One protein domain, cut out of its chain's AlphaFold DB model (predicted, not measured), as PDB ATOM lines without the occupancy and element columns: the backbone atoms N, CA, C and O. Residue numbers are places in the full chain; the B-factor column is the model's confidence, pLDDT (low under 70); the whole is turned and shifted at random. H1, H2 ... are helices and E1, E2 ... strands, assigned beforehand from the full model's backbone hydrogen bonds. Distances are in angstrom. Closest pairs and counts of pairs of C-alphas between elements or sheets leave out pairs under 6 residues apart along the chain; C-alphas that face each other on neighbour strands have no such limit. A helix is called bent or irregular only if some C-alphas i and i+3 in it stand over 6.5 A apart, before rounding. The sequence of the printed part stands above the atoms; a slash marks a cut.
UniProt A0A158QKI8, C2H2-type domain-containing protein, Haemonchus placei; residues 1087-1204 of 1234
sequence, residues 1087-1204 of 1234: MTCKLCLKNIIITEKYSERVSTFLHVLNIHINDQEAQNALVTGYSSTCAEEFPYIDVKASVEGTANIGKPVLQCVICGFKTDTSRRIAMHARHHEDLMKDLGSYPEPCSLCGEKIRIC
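Overview. This is residues 1087 to 1204 of the 1234 residues of the protein "C2H2-type domain-containing protein" of Haemonchus placei (UniProt A0A158QKI8). Three helices, H1, H2 and H3, stand side by side with their centres in a triangle, H2 running against the other two, and H4 reaches away from this group as a long arm. The strand E2 lies near the middle, between H3 and H4; E1 and the loop before it lie beside H1 at the other end, and residues 1188 to 1204 fold back from the far end of H4. The 118 printed residues hold four named helices and two named strands, in the order E1, H1, H2, H3, E2, H4, and the class is mostly helix. The whole is compact, with a radius of gyration of the C-alphas of 14.7 A, yet only just elongated, spanning 46 by 31 by 21 A.

Arrangement. E1, residues 1095 to 1097, pairs with no named strand; residues 1087 to 1088 pair antiparallel with its residues 1095 to 1096. The closest C-alphas of E1 and H1, residues 1104 to 1115, are those of Ile 1096 and His 1111, 7.1 A apart. H2, residues 1120 to 1137, touches H1, closest at the C-alphas of Val 1106 and Cys 1134, 6.0 A; this helical hairpin has a shallow tilt of 34 degrees, only just short of steep, opposite ways. H2 is irregular, with C-alphas 1129 and 1132 7.5 A apart and a kink of 56 degrees near residue 1131. H3, residues 1143 to 1153, touches H2, closest at the C-alphas of Ser 1131 and Val 1143, 5.7 A; this second helical hairpin has a tilt of 38 degrees, only just steep, opposite ways. H1 and H3 are close but not clearly touching, with the C-alphas of Leu 1113 and Val 1147 6.9 A apart. E2, residues 1158 to 1160, pairs with no named strand, but shorter stretches, residues 1141 to 1142 and 1166 to 1167, pair antiparallel with it. Its closest C-alpha pair with H3 is Leu 1158 and Ser 1146, 4.6 A. H4, residues 1170 to 1187, touches no helix; its closest C-alpha pair with E2 is Ile 1173 and Cys 1160, 6.7 A. Every O i to N i+4 pair is within hydrogen-bond range in H1 and H3, against 11 of 14 in H2 and 13 of 14 in H4.

Along the chain. E1 begins at C-alpha 1095, (3.879, 0.598, -70.161), and is 6.2 A long. H1 measures 16.2 A, H2 24.0 A, H3 15.4 A, E2 6.8 A and H4 25.5 A. H4 ends at C-alpha 1187, (-13.364, 32.786, -92.347).

Size, cuts and confidence. The C-alphas farthest apart, those of Leu 1093 and Leu 1187, are 46.5 A apart. The printed part has no cut, and no link is long. Residues 1184 to 1189, of which 1184 to 1187 belong to H4, stand free. The mean pLDDT of the printed part is 78.6; residues 1099 to 1101, 1130 to 1132, 1183 to 1191 and 1202 to 1204 are under 70.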
ATOM      1  N   MET A1087       3.446   5.373 -67.950       83.62
ATOM      2  CA  MET A1087       2.505   4.830 -66.964       83.62
ATOM      3  C   MET A1087       2.189   3.366 -67.283       83.62
ATOM      4  O   MET A1087       2.330   2.946 -68.429       83.62
ATOM      5  N   THR A1088       1.673   2.605 -66.323       84.69
ATOM      6  CA  THR A1088       1.236   1.220 -66.554       84.69
ATOM      7  C   THR A1088      -0.248   1.171 -66.932       84.69
ATOM      8  O   THR A1088      -1.090   1.697 -66.205       84.69
ATOM      9  N   CYS A1089      -0.604   0.507 -68.036       83.31
ATOM     10  CA  CYS A1089      -2.003   0.240 -68.372       83.31
ATOM     11  C   CYS A1089      -2.631  -0.701 -67.335       83.31
ATOM     12  O   CYS A1089      -2.124  -1.800 -67.120       83.31
ATOM     13  N   LYS A1090      -3.772  -0.319 -66.749       80.44
ATOM     14  CA  LYS A1090      -4.473  -1.148 -65.751       80.44
ATOM     15  C   LYS A1090      -5.031  -2.468 -66.309       80.44
ATOM     16  O   LYS A1090      -5.272  -3.372 -65.522       80.44
ATOM     17  N   LEU A1091      -5.216  -2.582 -67.628       80.69
ATOM     18  CA  LEU A1091      -5.859  -3.740 -68.269       80.69
ATOM     19  C   LEU A1091      -4.863  -4.788 -68.807       80.69
ATOM     20  O   LEU A1091      -5.107  -5.979 -68.664       80.69
ATOM     21  N   CYS A1092      -3.733  -4.389 -69.414       83.25
ATOM     22  CA  CYS A1092      -2.703  -5.338 -69.896       83.25
ATOM     23  C   CYS A1092      -1.348  -5.246 -69.184       83.25
ATOM     24  O   CYS A1092      -0.403  -5.917 -69.602       83.25
ATOM     25  N   LEU A1093      -1.211  -4.389 -68.168       82.38
ATOM     26  CA  LEU A1093       0.034  -4.135 -67.428       82.38
ATOM     27  C   LEU A1093       1.230  -3.667 -68.291       82.38
ATOM     28  O   LEU A1093       2.363  -3.611 -67.816       82.38
ATOM     29  N   LYS A1094       1.001  -3.283 -69.556       82.06
ATOM     30  CA  LYS A1094       2.034  -2.727 -70.444       82.06
ATOM     31  C   LYS A1094       2.282  -1.253 -70.132       82.06
ATOM     32  O   LYS A1094       1.345  -0.506 -69.853       82.06
ATOM     33  N   ASN A1095       3.531  -0.816 -70.272       84.00
ATOM     34  CA  ASN A1095       3.879   0.598 -70.161       84.00
ATOM     35  C   ASN A1095       3.357   1.393 -71.370       84.00
ATOM     36  O   ASN A1095       3.787   1.179 -72.505       84.00
ATOM     37  N   ILE A1096       2.454   2.335 -71.109       82.50
ATOM     38  CA  ILE A1096       2.007   3.370 -72.039       82.50
ATOM     39  C   ILE A1096       3.047   4.492 -72.005       82.50
ATOM     40  O   ILE A1096       3.320   5.060 -70.946       82.50
ATOM     41  N   ILE A1097       3.638   4.820 -73.154       76.94
ATOM     42  CA  ILE A1097       4.561   5.954 -73.277       76.94
ATOM     43  C   ILE A1097       3.724   7.226 -73.432       76.94
ATOM     44  O   ILE A1097       3.037   7.395 -74.440       76.94
ATOM     45  N   ILE A1098       3.791   8.123 -72.450       76.69
ATOM     46  CA  ILE A1098       3.069   9.395 -72.484       76.69
ATOM     47  C   ILE A1098       3.870  10.357 -73.368       76.69
ATOM     48  O   ILE A1098       5.009  10.727 -73.067       76.69
ATOM     49  N   THR A1099       3.287  10.740 -74.500       67.44
ATOM     50  CA  THR A1099       3.934  11.665 -75.441       67.44
ATOM     51  C   THR A1099       3.880  13.101 -74.913       67.44
ATOM     52  O   THR A1099       2.910  13.479 -74.271       67.44
ATOM     53  N   GLU A1100       4.834  13.963 -75.284       67.00
ATOM     54  CA  GLU A1100       4.771  15.409 -74.965       67.00
ATOM     55  C   GLU A1100       3.617  16.160 -75.691       67.00
ATOM     56  O   GLU A1100       3.576  17.386 -75.665       67.00
ATOM     57  N   LYS A1101       2.704  15.450 -76.379       64.00
ATOM     58  CA  LYS A1101       1.613  16.005 -77.207       64.00
ATOM     59  C   LYS A1101       0.201  15.689 -76.711       64.00
ATOM     60  O   LYS A1101      -0.742  16.297 -77.202       64.00
ATOM     61  N   TYR A1102       0.053  14.731 -75.799       73.31
ATOM     62  CA  TYR A1102      -1.238  14.263 -75.293       73.31
ATOM     63  C   TYR A1102      -1.136  14.061 -73.784       73.31
ATOM     64  O   TYR A1102      -0.072  13.707 -73.276       73.31
ATOM     65  N   SER A1103      -2.241  14.255 -73.068       80.25
ATOM     66  CA  SER A1103      -2.299  13.973 -71.636       80.25
ATOM     67  C   SER A1103      -2.128  12.479 -71.335       80.25
ATOM     68  O   SER A1103      -2.195  11.618 -72.219       80.25
ATOM     69  N   GLU A1104      -1.950  12.158 -70.055       80.19
ATOM     70  CA  GLU A1104      -1.990  10.786 -69.542       80.19
ATOM     71  C   GLU A1104      -3.321  10.086 -69.884       80.19
ATOM     72  O   GLU A1104      -3.332   8.942 -70.346       80.19
ATOM     73  N   ARG A1105      -4.446  10.805 -69.752       80.50
ATOM     74  CA  ARG A1105      -5.804  10.316 -70.040       80.50
ATOM     75  C   ARG A1105      -6.012  10.039 -71.525       80.50
ATOM     76  O   ARG A1105      -6.406   8.930 -71.870       80.50
ATOM     77  N   VAL A1106      -5.667  10.979 -72.410       81.31
ATOM     78  CA  VAL A1106      -5.780  10.795 -73.869       81.31
ATOM     79  C   VAL A1106      -4.822   9.702 -74.360       81.31
ATOM     80  O   VAL A1106      -5.195   8.885 -75.201       81.31
ATOM     81  N   SER A1107      -3.615   9.609 -73.787       83.56
ATOM     82  CA  SER A1107      -2.682   8.502 -74.063       83.56
ATOM     83  C   SER A1107      -3.254   7.146 -73.621       83.56
ATOM     84  O   SER A1107      -3.089   6.152 -74.329       83.56
ATOM     85  N   THR A1108      -3.971   7.104 -72.492       83.94
ATOM     86  CA  THR A1108      -4.665   5.903 -71.999       83.94
ATOM     87  C   THR A1108      -5.855   5.533 -72.876       83.94
ATOM     88  O   THR A1108      -5.935   4.388 -73.312       83.94
ATOM     89  N   PHE A1109      -6.733   6.486 -73.206       85.69
ATOM     90  CA  PHE A1109      -7.864   6.290 -74.118       85.69
ATOM     91  C   PHE A1109      -7.399   5.670 -75.442       85.69
ATOM     92  O   PHE A1109      -7.886   4.612 -75.837       85.69
ATOM     93  N   LEU A1110      -6.381   6.264 -76.077       85.50
ATOM     94  CA  LEU A1110      -5.807   5.743 -77.316       85.50
ATOM     95  C   LEU A1110      -5.208   4.340 -77.130       85.50
ATOM     96  O   LEU A1110      -5.388   3.492 -77.999       85.50
ATOM     97  N   HIS A1111      -4.522   4.061 -76.020       87.06
ATOM     98  CA  HIS A1111      -3.968   2.730 -75.748       87.06
ATOM     99  C   HIS A1111      -5.060   1.657 -75.607       87.06
ATOM    100  O   HIS A1111      -4.953   0.592 -76.217       87.06
ATOM    101  N   VAL A1112      -6.118   1.936 -74.840       84.75
ATOM    102  CA  VAL A1112      -7.240   1.005 -74.638       84.75
ATOM    103  C   VAL A1112      -7.996   0.799 -75.955       84.75
ATOM    104  O   VAL A1112      -8.229  -0.343 -76.336       84.75
ATOM    105  N   LEU A1113      -8.256   1.859 -76.728       84.69
ATOM    106  CA  LEU A1113      -8.874   1.752 -78.056       84.69
ATOM    107  C   LEU A1113      -8.038   0.905 -79.042       84.69
ATOM    108  O   LEU A1113      -8.593   0.194 -79.873       84.69
ATOM    109  N   ASN A1114      -6.702   0.950 -78.948       83.94
ATOM    110  CA  ASN A1114      -5.800   0.202 -79.838       83.94
ATOM    111  C   ASN A1114      -5.567  -1.267 -79.433       83.94
ATOM    112  O   ASN A1114      -5.219  -2.073 -80.293       83.94
ATOM    113  N   ILE A1115      -5.675  -1.613 -78.145       84.81
ATOM    114  CA  ILE A1115      -5.239  -2.925 -77.614       84.81
ATOM    115  C   ILE A1115      -6.378  -3.706 -76.942       84.81
ATOM    116  O   ILE A1115      -6.338  -4.934 -76.923       84.81
ATOM    117  N   HIS A1116      -7.392  -3.017 -76.420       85.00
ATOM    118  CA  HIS A1116      -8.434  -3.574 -75.554       85.00
ATOM    119  C   HIS A1116      -9.855  -3.452 -76.118       85.00
ATOM    120  O   HIS A1116     -10.799  -3.780 -75.416       85.00
ATOM    121  N   ILE A1117     -10.061  -3.024 -77.369       82.88
ATOM    122  CA  ILE A1117     -11.430  -2.854 -77.893       82.88
ATOM    123  C   ILE A1117     -12.263  -4.154 -77.900       82.88
ATOM    124  O   ILE A1117     -13.483  -4.102 -77.793       82.88
ATOM    125  N   ASN A1118     -11.626  -5.326 -77.967       82.50
ATOM    126  CA  ASN A1118     -12.323  -6.618 -77.925       82.50
ATOM    127  C   ASN A1118     -12.821  -7.003 -76.512       82.50
ATOM    128  O   ASN A1118     -13.444  -8.049 -76.353       82.50
ATOM    129  N   ASP A1119     -12.527  -6.191 -75.496       85.00
ATOM    130  CA  ASP A1119     -12.989  -6.342 -74.119       85.00
ATOM    131  C   ASP A1119     -14.191  -5.406 -73.886       85.00
ATOM    132  O   ASP A1119     -14.090  -4.182 -74.005       85.00
ATOM    133  N   GLN A1120     -15.354  -5.989 -73.584       81.75
ATOM    134  CA  GLN A1120     -16.602  -5.243 -73.410       81.75
ATOM    135  C   GLN A1120     -16.592  -4.366 -72.150       81.75
ATOM    136  O   GLN A1120     -17.209  -3.300 -72.142       81.75
ATOM    137  N   GLU A1121     -15.879  -4.772 -71.098       81.00
ATOM    138  CA  GLU A1121     -15.724  -3.968 -69.886       81.00
ATOM    139  C   GLU A1121     -14.825  -2.758 -70.177       81.00
ATOM    140  O   GLU A1121     -15.152  -1.633 -69.793       81.00
ATOM    141  N   ALA A1122     -13.773  -2.947 -70.981       81.81
ATOM    142  CA  ALA A1122     -12.939  -1.858 -71.486       81.81
ATOM    143  C   ALA A1122     -13.703  -0.885 -72.409       81.81
ATOM    144  O   ALA A1122     -13.564   0.329 -72.246       81.81
ATOM    145  N   GLN A1123     -14.541  -1.374 -73.336       79.69
ATOM    146  CA  GLN A1123     -15.423  -0.515 -74.149       79.69
ATOM    147  C   GLN A1123     -16.343   0.334 -73.260       79.69
ATOM    148  O   GLN A1123     -16.397   1.559 -73.401       79.69
ATOM    149  N   ASN A1124     -17.033  -0.312 -72.315       81.62
ATOM    150  CA  ASN A1124     -17.969   0.350 -71.409       81.62
ATOM    151  C   ASN A1124     -17.249   1.398 -70.544       81.62
ATOM    152  O   ASN A1124     -17.754   2.511 -70.379       81.62
ATOM    153  N   ALA A1125     -16.044   1.089 -70.053       79.38
ATOM    154  CA  ALA A1125     -15.209   2.020 -69.301       79.38
ATOM    155  C   ALA A1125     -14.771   3.239 -70.135       79.38
ATOM    156  O   ALA A1125     -14.762   4.350 -69.608       79.38
ATOM    157  N   LEU A1126     -14.457   3.078 -71.429       79.12
ATOM    158  CA  LEU A1126     -14.136   4.212 -72.308       79.12
ATOM    159  C   LEU A1126     -15.347   5.133 -72.524       79.12
ATOM    160  O   LEU A1126     -15.217   6.352 -72.409       79.12
ATOM    161  N   VAL A1127     -16.527   4.565 -72.791       79.50
ATOM    162  CA  VAL A1127     -17.749   5.347 -73.060       79.50
ATOM    163  C   VAL A1127     -18.278   6.043 -71.799       79.50
ATOM    164  O   VAL A1127     -18.758   7.172 -71.890       79.50
ATOM    165  N   THR A1128     -18.171   5.418 -70.622       78.12
ATOM    166  CA  THR A1128     -18.713   5.967 -69.362       78.12
ATOM    167  C   THR A1128     -17.706   6.776 -68.544       78.12
ATOM    168  O   THR A1128     -18.070   7.809 -67.991       78.12
ATOM    169  N   GLY A1129     -16.446   6.336 -68.461       70.88
ATOM    170  CA  GLY A1129     -15.433   6.916 -67.572       70.88
ATOM    171  C   GLY A1129     -14.452   7.887 -68.235       70.88
ATOM    172  O   GLY A1129     -13.864   8.710 -67.537       70.88
ATOM    173  N   TYR A1130     -14.270   7.813 -69.559       67.12
ATOM    174  CA  TYR A1130     -13.322   8.668 -70.293       67.12
ATOM    175  C   TYR A1130     -13.988   9.700 -71.211       67.12
ATOM    176  O   TYR A1130     -13.311  10.634 -71.630       67.12
ATOM    177  N   SER A1131     -15.278   9.572 -71.534       68.12
ATOM    178  CA  SER A1131     -15.936  10.406 -72.554       68.12
ATOM    179  C   SER A1131     -15.934  11.903 -72.234       68.12
ATOM    180  O   SER A1131     -15.506  12.687 -73.077       68.12
ATOM    181  N   SER A1132     -16.323  12.307 -71.022       68.94
ATOM    182  CA  SER A1132     -16.314  13.717 -70.603       68.94
ATOM    183  C   SER A1132     -14.899  14.296 -70.511       68.94
ATOM    184  O   SER A1132     -14.591  15.284 -71.168       68.94
ATOM    185  N   THR A1133     -13.995  13.652 -69.769       70.94
ATOM    186  CA  THR A1133     -12.632  14.177 -69.547       70.94
ATOM    187  C   THR A1133     -11.716  14.074 -70.769       70.94
ATOM    188  O   THR A1133     -10.809  14.889 -70.913       70.94
ATOM    189  N   CYS A1134     -11.944  13.135 -71.695       71.00
ATOM    190  CA  CYS A1134     -11.249  13.151 -72.990       71.00
ATOM    191  C   CYS A1134     -11.859  14.162 -73.969       71.00
ATOM    192  O   CYS A1134     -11.131  14.632 -74.837       71.00
ATOM    193  N   ALA A1135     -13.135  14.538 -73.825       70.19
ATOM    194  CA  ALA A1135     -13.696  15.675 -74.554       70.19
ATOM    195  C   ALA A1135     -13.162  17.015 -74.012       70.19
ATOM    196  O   ALA A1135     -12.827  17.886 -74.801       70.19
ATOM    197  N   GLU A1136     -12.976  17.173 -72.698       71.69
ATOM    198  CA  GLU A1136     -12.303  18.355 -72.124       71.69
ATOM    199  C   GLU A1136     -10.860  18.512 -72.640       71.69
ATOM    200  O   GLU A1136     -10.433  19.606 -73.003       71.69
ATOM    201  N   GLU A1137     -10.096  17.417 -72.682       73.06
ATOM    202  CA  GLU A1137      -8.667  17.447 -73.032       73.06
ATOM    203  C   GLU A1137      -8.384  17.277 -74.536       73.06
ATOM    204  O   GLU A1137      -7.262  17.534 -74.982       73.06
ATOM    205  N   PHE A1138      -9.366  16.833 -75.329       74.06
ATOM    206  CA  PHE A1138      -9.240  16.628 -76.776       74.06
ATOM    207  C   PHE A1138     -10.617  16.706 -77.492       74.06
ATOM    208  O   PHE A1138     -11.074  15.716 -78.071       74.06
ATOM    209  N   PRO A1139     -11.275  17.887 -77.503       71.50
ATOM    210  CA  PRO A1139     -12.709  18.063 -77.815       71.50
ATOM    211  C   PRO A1139     -13.155  17.674 -79.226       71.50
ATOM    212  O   PRO A1139     -14.346  17.624 -79.512       71.50
ATOM    213  N   TYR A1140     -12.219  17.396 -80.127       76.94
ATOM    214  CA  TYR A1140     -12.498  17.137 -81.537       76.94
ATOM    215  C   TYR A1140     -12.822  15.665 -81.843       76.94
ATOM    216  O   TYR A1140     -13.201  15.349 -82.975       76.94
ATOM    217  N   ILE A1141     -12.685  14.767 -80.859       83.25
ATOM    218  CA  ILE A1141     -13.031  13.347 -80.982       83.25
ATOM    219  C   ILE A1141     -14.432  13.079 -80.433       83.25
ATOM    220  O   ILE A1141     -14.710  13.279 -79.253       83.25
ATOM    221  N   ASP A1142     -15.282  12.494 -81.273       87.81
ATOM    222  CA  ASP A1142     -16.496  11.806 -80.841       87.81
ATOM    223  C   ASP A1142     -16.090  10.480 -80.182       87.81
ATOM    224  O   ASP A1142     -15.862   9.470 -80.856       87.81
ATOM    225  N   VAL A1143     -15.909  10.496 -78.857       86.44
ATOM    226  CA  VAL A1143     -15.415   9.339 -78.089       86.44
ATOM    227  C   VAL A1143     -16.331   8.127 -78.266       86.44
ATOM    228  O   VAL A1143     -15.837   7.013 -78.450       86.44
ATOM    229  N   LYS A1144     -17.652   8.339 -78.274       87.81
ATOM    230  CA  LYS A1144     -18.639   7.264 -78.392       87.81
ATOM    231  C   LYS A1144     -18.560   6.598 -79.766       87.81
ATOM    232  O   LYS A1144     -18.298   5.399 -79.836       87.81
ATOM    233  N   ALA A1145     -18.682   7.362 -80.851       87.81
ATOM    234  CA  ALA A1145     -18.621   6.788 -82.193       87.81
ATOM    235  C   ALA A1145     -17.214   6.305 -82.585       87.81
ATOM    236  O   ALA A1145     -17.079   5.499 -83.506       87.81
ATOM    237  N   SER A1146     -16.164   6.755 -81.890       90.31
ATOM    238  CA  SER A1146     -14.822   6.170 -82.007       90.31
ATOM    239  C   SER A1146     -14.767   4.766 -81.397       90.31
ATOM    240  O   SER A1146     -14.266   3.842 -82.036       90.31
ATOM    241  N   VAL A1147     -15.330   4.561 -80.199       89.25
ATOM    242  CA  VAL A1147     -15.430   3.224 -79.582       89.25
ATOM    243  C   VAL A1147     -16.335   2.314 -80.416       89.25
ATOM    244  O   VAL A1147     -15.896   1.239 -80.815       89.25
ATOM    245  N   GLU A1148     -17.543   2.762 -80.770       89.12
ATOM    246  CA  GLU A1148     -18.488   1.995 -81.598       89.12
ATOM    247  C   GLU A1148     -17.914   1.695 -82.991       89.12
ATOM    248  O   GLU A1148     -17.993   0.568 -83.479       89.12
ATOM    249  N   GLY A1149     -17.281   2.679 -83.637       86.69
ATOM    250  CA  GLY A1149     -16.618   2.507 -84.929       86.69
ATOM    251  C   GLY A1149     -15.445   1.530 -84.870       86.69
ATOM    252  O   GLY A1149     -15.291   0.715 -85.777       86.69
ATOM    253  N   THR A1150     -14.655   1.564 -83.793       87.75
ATOM    254  CA  THR A1150     -13.545   0.622 -83.582       87.75
ATOM    255  C   THR A1150     -14.067  -0.794 -83.327       87.75
ATOM    256  O   THR A1150     -13.572  -1.740 -83.939       87.75
ATOM    257  N   ALA A1151     -15.084  -0.951 -82.473       86.69
ATOM    258  CA  ALA A1151     -15.677  -2.246 -82.138       86.69
ATOM    259  C   ALA A1151     -16.313  -2.921 -83.365       86.69
ATOM    260  O   ALA A1151     -16.043  -4.089 -83.633       86.69
ATOM    261  N   ASN A1152     -17.072  -2.167 -84.169       86.62
ATOM    262  CA  ASN A1152     -17.725  -2.676 -85.380       86.62
ATOM    263  C   ASN A1152     -16.744  -3.064 -86.506       86.62
ATOM    264  O   ASN A1152     -17.089  -3.876 -87.361       86.62
ATOM    265  N   ILE A1153     -15.542  -2.473 -86.545       84.94
ATOM    266  CA  ILE A1153     -14.557  -2.672 -87.631       84.94
ATOM    267  C   ILE A1153     -13.385  -3.577 -87.189       84.94
ATOM    268  O   ILE A1153     -12.619  -4.062 -88.024       84.94
ATOM    269  N   GLY A1154     -13.219  -3.820 -85.884       81.88
ATOM    270  CA  GLY A1154     -12.104  -4.596 -85.324       81.88
ATOM    271  C   GLY A1154     -10.729  -3.936 -85.512       81.88
ATOM    272  O   GLY A1154      -9.698  -4.607 -85.434       81.88
ATOM    273  N   LYS A1155     -10.697  -2.628 -85.806       83.94
ATOM    274  CA  LYS A1155      -9.487  -1.819 -86.042       83.94
ATOM    275  C   LYS A1155      -9.680  -0.412 -85.459       83.94
ATOM    276  O   LYS A1155     -10.807   0.071 -85.501       83.94
ATOM    277  N   PRO A1156      -8.614   0.266 -84.983       83.81
ATOM    278  CA  PRO A1156      -8.671   1.640 -84.471       83.81
ATOM    279  C   PRO A1156      -9.409   2.601 -85.411       83.81
ATOM    280  O   PRO A1156      -9.008   2.764 -86.563       83.81
ATOM    281  N   VAL A1157     -10.455   3.262 -84.910       90.62
ATOM    282  CA  VAL A1157     -11.163   4.343 -85.604       90.62
ATOM    283  C   VAL A1157     -11.445   5.477 -84.624       90.62
ATOM    284  O   VAL A1157     -12.176   5.316 -83.653       90.62
ATOM    285  N   LEU A1158     -10.888   6.648 -84.915       90.44
ATOM    286  CA  LEU A1158     -11.215   7.923 -84.288       90.44
ATOM    287  C   LEU A1158     -12.148   8.688 -85.228       90.44
ATOM    288  O   LEU A1158     -11.820   8.858 -86.404       90.44
ATOM    289  N   GLN A1159     -13.295   9.144 -84.726       90.69
ATOM    290  CA  GLN A1159     -14.271   9.932 -85.480       90.69
ATOM    291  C   GLN A1159     -14.231  11.405 -85.047       90.69
ATOM    292  O   GLN A1159     -14.194  11.712 -83.857       90.69
ATOM    293  N   CYS A1160     -14.266  12.322 -86.014       88.00
ATOM    294  CA  CYS A1160     -14.357  13.758 -85.765       88.00
ATOM    295  C   CYS A1160     -15.765  14.129 -85.296       88.00
ATOM    296  O   CYS A1160     -16.731  13.831 -86.000       88.00
ATOM    297  N   VAL A1161     -15.891  14.849 -84.180       84.94
ATOM    298  CA  VAL A1161     -17.202  15.322 -83.694       84.94
ATOM    299  C   VAL A1161     -17.860  16.316 -84.667       84.94
ATOM    300  O   VAL A1161     -19.072  16.305 -84.846       84.94
ATOM    301  N   ILE A1162     -17.047  17.125 -85.359       81.94
ATOM    302  CA  ILE A1162     -17.514  18.244 -86.196       81.94
ATOM    303  C   ILE A1162     -18.184  17.776 -87.498       81.94
ATOM    304  O   ILE A1162     -19.260  18.258 -87.836       81.94
ATOM    305  N   CYS A1163     -17.583  16.835 -88.233       83.44
ATOM    306  CA  CYS A1163     -18.092  16.360 -89.532       83.44
ATOM    307  C   CYS A1163     -18.172  14.831 -89.670       83.44
ATOM    308  O   CYS A1163     -18.609  14.318 -90.691       83.44
ATOM    309  N   GLY A1164     -17.750  14.057 -88.667       83.00
ATOM    310  CA  GLY A1164     -17.754  12.598 -88.762       83.00
ATOM    311  C   GLY A1164     -16.610  11.965 -89.559       83.00
ATOM    312  O   GLY A1164     -16.622  10.746 -89.704       83.00
ATOM    313  N   PHE A1165     -15.620  12.737 -90.028       88.94
ATOM    314  CA  PHE A1165     -14.390  12.208 -90.636       88.94
ATOM    315  C   PHE A1165     -13.738  11.130 -89.753       88.94
ATOM    316  O   PHE A1165     -13.554  11.341 -88.553       88.94
ATOM    317  N   LYS A1166     -13.369   9.987 -90.344       90.94
ATOM    318  CA  LYS A1166     -12.825   8.814 -89.636       90.94
ATOM    319  C   LYS A1166     -11.346   8.587 -89.945       90.94
ATOM    320  O   LYS A1166     -10.935   8.609 -91.103       90.94
ATOM    321  N   THR A1167     -10.546   8.286 -88.922       88.56
ATOM    322  CA  THR A1167      -9.142   7.877 -89.090       88.56
ATOM    323  C   THR A1167      -8.638   6.968 -87.972       88.56
ATOM    324  O   THR A1167      -8.886   7.170 -86.792       88.56
ATOM    325  N   ASP A1168      -7.823   6.011 -88.382       83.38
ATOM    326  CA  ASP A1168      -6.900   5.182 -87.605       83.38
ATOM    327  C   ASP A1168      -5.901   5.915 -86.683       83.38
ATOM    328  O   ASP A1168      -5.304   5.274 -85.819       83.38
ATOM    329  N   THR A1169      -5.649   7.223 -86.848       80.44
ATOM    330  CA  THR A1169      -4.500   7.885 -86.197       80.44
ATOM    331  C   THR A1169      -4.817   9.214 -85.510       80.44
ATOM    332  O   THR A1169      -5.320  10.166 -86.110       80.44
ATOM    333  N   SER A1170      -4.377   9.334 -84.251       75.38
ATOM    334  CA  SER A1170      -4.512  10.553 -83.438       75.38
ATOM    335  C   SER A1170      -3.806  11.775 -84.044       75.38
ATOM    336  O   SER A1170      -4.240  12.908 -83.836       75.38
ATOM    337  N   ARG A1171      -2.762  11.567 -84.863       75.81
ATOM    338  CA  ARG A1171      -2.115  12.643 -85.634       75.81
ATOM    339  C   ARG A1171      -3.040  13.229 -86.703       75.81
ATOM    340  O   ARG A1171      -3.061  14.447 -86.838       75.81
ATOM    341  N   ARG A1172      -3.765  12.400 -87.467       78.06
ATOM    342  CA  ARG A1172      -4.645  12.889 -88.542       78.06
ATOM    343  C   ARG A1172      -5.869  13.584 -87.966       78.06
ATOM    344  O   ARG A1172      -6.171  14.689 -88.407       78.06
ATOM    345  N   ILE A1173      -6.497  13.023 -86.928       80.56
ATOM    346  CA  ILE A1173      -7.638  13.685 -86.281       80.56
ATOM    347  C   ILE A1173      -7.218  15.019 -85.636       80.56
ATOM    348  O   ILE A1173      -7.917  16.005 -85.806       80.56
ATOM    349  N   ALA A1174      -6.015  15.114 -85.047       75.19
ATOM    350  CA  ALA A1174      -5.447  16.372 -84.536       75.19
ATOM    351  C   ALA A1174      -4.951  17.360 -85.615       75.19
ATOM    352  O   ALA A1174      -4.584  18.487 -85.283       75.19
ATOM    353  N   MET A1175      -4.835  16.955 -86.882       77.62
ATOM    354  CA  MET A1175      -4.580  17.874 -88.004       77.62
ATOM    355  C   MET A1175      -5.904  18.385 -88.568       77.62
ATOM    356  O   MET A1175      -6.083  19.587 -88.712       77.62
ATOM    357  N   HIS A1176      -6.847  17.472 -88.792       81.56
ATOM    358  CA  HIS A1176      -8.198  17.778 -89.244       81.56
ATOM    359  C   HIS A1176      -8.938  18.704 -88.259       81.56
ATOM    360  O   HIS A1176      -9.533  19.691 -88.672       81.56
ATOM    361  N   ALA A1177      -8.801  18.450 -86.954       74.56
ATOM    362  CA  ALA A1177      -9.280  19.313 -85.875       74.56
ATOM    363  C   ALA A1177      -8.736  20.747 -85.932       74.56
ATOM    364  O   ALA A1177      -9.496  21.689 -85.751       74.56
ATOM    365  N   ARG A1178      -7.438  20.929 -86.208       74.69
ATOM    366  CA  ARG A1178      -6.857  22.276 -86.284       74.69
ATOM    367  C   ARG A1178      -7.289  23.016 -87.534       74.69
ATOM    368  O   ARG A1178      -7.627  24.174 -87.424       74.69
ATOM    369  N   HIS A1179      -7.427  22.340 -88.673       77.88
ATOM    370  CA  HIS A1179      -8.057  22.960 -89.843       77.88
ATOM    371  C   HIS A1179      -9.496  23.412 -89.558       77.88
ATOM    372  O   HIS A1179      -9.908  24.464 -90.026       77.88
ATOM    373  N   HIS A1180     -10.253  22.659 -88.752       76.38
ATOM    374  CA  HIS A1180     -11.552  23.111 -88.244       76.38
ATOM    375  C   HIS A1180     -11.420  24.363 -87.357       76.38
ATOM    376  O   HIS A1180     -12.128  25.336 -87.595       76.38
ATOM    377  N   GLU A1181     -10.493  24.401 -86.390       70.25
ATOM    378  CA  GLU A1181     -10.217  25.624 -85.610       70.25
ATOM    379  C   GLU A1181      -9.792  26.818 -86.484       70.25
ATOM    380  O   GLU A1181     -10.182  27.949 -86.215       70.25
ATOM    381  N   ASP A1182      -8.953  26.585 -87.489       71.62
ATOM    382  CA  ASP A1182      -8.328  27.624 -88.305       71.62
ATOM    383  C   ASP A1182      -9.340  28.185 -89.322       71.62
ATOM    384  O   ASP A1182      -9.436  29.397 -89.474       71.62
ATOM    385  N   LEU A1183     -10.233  27.351 -89.879       69.31
ATOM    386  CA  LEU A1183     -11.428  27.818 -90.604       69.31
ATOM    387  C   LEU A1183     -12.367  28.662 -89.723       69.31
ATOM    388  O   LEU A1183     -12.935  29.640 -90.212       69.31
ATOM    389  N   MET A1184     -12.554  28.295 -88.443       65.12
ATOM    390  CA  MET A1184     -13.371  29.096 -87.517       65.12
ATOM    391  C   MET A1184     -12.763  30.486 -87.281       65.12
ATOM    392  O   MET A1184     -13.518  31.454 -87.209       65.12
ATOM    393  N   LYS A1185     -11.428  30.581 -87.179       63.44
ATOM    394  CA  LYS A1185     -10.687  31.843 -86.994       63.44
ATOM    395  C   LYS A1185     -10.707  32.699 -88.265       63.44
ATOM    396  O   LYS A1185     -11.138  33.843 -88.219       63.44
ATOM    397  N   ASP A1186     -10.282  32.137 -89.395       57.62
ATOM    398  CA  ASP A1186      -9.927  32.917 -90.588       57.62
ATOM    399  C   ASP A1186     -11.136  33.351 -91.433       57.62
ATOM    400  O   ASP A1186     -11.090  34.389 -92.094       57.62
ATOM    401  N   LEU A1187     -12.215  32.556 -91.455       56.94
ATOM    402  CA  LEU A1187     -13.364  32.786 -92.347       56.94
ATOM    403  C   LEU A1187     -14.666  33.120 -91.617       56.94
ATOM    404  O   LEU A1187     -15.657  33.455 -92.273       56.94
ATOM    405  N   GLY A1188     -14.715  32.948 -90.290       57.44
ATOM    406  CA  GLY A1188     -15.933  33.092 -89.484       57.44
ATOM    407  C   GLY A1188     -17.115  32.244 -89.975       57.44
ATOM    408  O   GLY A1188     -18.254  32.494 -89.592       57.44
ATOM    409  N   SER A1189     -16.885  31.279 -90.870       56.88
ATOM    410  CA  SER A1189     -17.914  30.562 -91.619       56.88
ATOM    411  C   SER A1189     -17.405  29.192 -92.051       56.88
ATOM    412  O   SER A1189     -16.304  29.036 -92.574       56.88
ATOM    413  N   TYR A1190     -18.222  28.171 -91.801       63.53
ATOM    414  CA  TYR A1190     -17.878  26.796 -92.138       63.53
ATOM    415  C   TYR A1190     -18.280  26.459 -93.578       63.53
ATOM    416  O   TYR A1190     -19.490  26.442 -93.840       63.53
ATOM    417  N   PRO A1191     -17.328  26.130 -94.478       65.31
ATOM    418  CA  PRO A1191     -17.658  25.550 -95.772       65.31
ATOM    419  C   PRO A1191     -18.310  24.178 -95.575       65.31
ATOM    420  O   PRO A1191     -17.803  23.331 -94.834       65.31
ATOM    421  N   GLU A1192     -19.437  23.969 -96.253       70.62
ATOM    422  CA  GLU A1192     -20.154  22.698 -96.294       70.62
ATOM    423  C   GLU A1192     -20.211  22.182 -97.742       70.62
ATOM    424  O   GLU A1192     -20.676  22.910 -98.619       70.62
ATOM    425  N   PRO A1193     -19.766  20.940 -98.016       76.81
ATOM    426  CA  PRO A1193     -19.121  20.005 -97.087       76.81
ATOM    427  C   PRO A1193     -17.733  20.477 -96.612       76.81
ATOM    428  O   PRO A1193     -17.132  21.381 -97.188       76.81
ATOM    429  N   CYS A1194     -17.207  19.838 -95.561       76.88
ATOM    430  CA  CYS A1194     -15.915  20.189 -94.969       76.88
ATOM    431  C   CYS A1194     -14.777  20.118 -96.005       76.88
ATOM    432  O   CYS A1194     -14.495  19.052 -96.562       76.88
ATOM    433  N   SER A1195     -14.072  21.237 -96.202       76.88
ATOM    434  CA  SER A1195     -13.109  21.429 -97.298       76.88
ATOM    435  C   SER A1195     -11.885  20.500 -97.293       76.88
ATOM    436  O   SER A1195     -11.236  20.372 -98.326       76.88
ATOM    437  N   LEU A1196     -11.583  19.803 -96.187       78.19
ATOM    438  CA  LEU A1196     -10.531  18.773 -96.151       78.19
ATOM    439  C   LEU A1196     -10.988  17.357 -96.519       78.19
ATOM    440  O   LEU A1196     -10.141  16.529 -96.855       78.19
ATOM    441  N   CYS A1197     -12.269  17.019 -96.344       80.25
ATOM    442  CA  CYS A1197     -12.699  15.615 -96.347       80.25
ATOM    443  C   CYS A1197     -14.010  15.324 -97.083       80.25
ATOM    444  O   CYS A1197     -14.359  14.155 -97.205       80.25
ATOM    445  N   GLY A1198     -14.746  16.338 -97.545       81.81
ATOM    446  CA  GLY A1198     -16.015  16.155 -98.261       81.81
ATOM    447  C   GLY A1198     -17.192  15.677 -97.395       81.81
ATOM    448  O   GLY A1198     -18.306  15.560 -97.897       81.81
ATOM    449  N   GLU A1199     -16.980  15.448 -96.097       84.06
ATOM    450  CA  GLU A1199     -18.039  15.054 -95.162       84.06
ATOM    451  C   GLU A1199     -18.939  16.237 -94.787       84.06
ATOM    452  O   GLU A1199     -18.486  17.384 -94.672       84.06
ATOM    453  N   LYS A1200     -20.220  15.950 -94.530       81.44
ATOM    454  CA  LYS A1200     -21.167  16.946 -94.016       81.44
ATOM    455  C   LYS A1200     -20.847  17.298 -92.566       81.44
ATOM    456  O   LYS A1200     -20.591  16.422 -91.742       81.44
ATOM    457  N   ILE A1201     -20.907  18.587 -92.244       76.19
ATOM    458  CA  ILE A1201     -20.787  19.059 -90.863       76.19
ATOM    459  C   ILE A1201     -22.049  18.632 -90.097       76.19
ATOM    460  O   ILE A1201     -23.157  18.681 -90.624       76.19
ATOM    461  N   ARG A1202     -21.860  18.120 -88.879       68.12
ATOM    462  CA  ARG A1202     -22.903  17.513 -88.031       68.12
ATOM    463  C   ARG A1202     -23.381  18.432 -86.907       68.12
ATOM    464  O   ARG A1202     -24.336  18.100 -86.212       68.12
ATOM    465  N   ILE A1203     -22.699  19.557 -86.710       65.44
ATOM    466  CA  ILE A1203     -23.077  20.592 -85.748       65.44
ATOM    467  C   ILE A1203     -24.333  21.306 -86.267       65.44
ATOM    468  O   ILE A1203     -24.386  21.667 -87.441       65.44
ATOM    469  N   CYS A1204     -25.330  21.512 -85.398       57.41
ATOM    470  CA  CYS A1204     -26.547  22.258 -85.736       57.41
ATOM    471  C   CYS A1204     -26.211  23.683 -86.219       57.41
ATOM    472  O   CYS A1204     -25.293  24.314 -85.690       57.41
TER     473      CYS A1204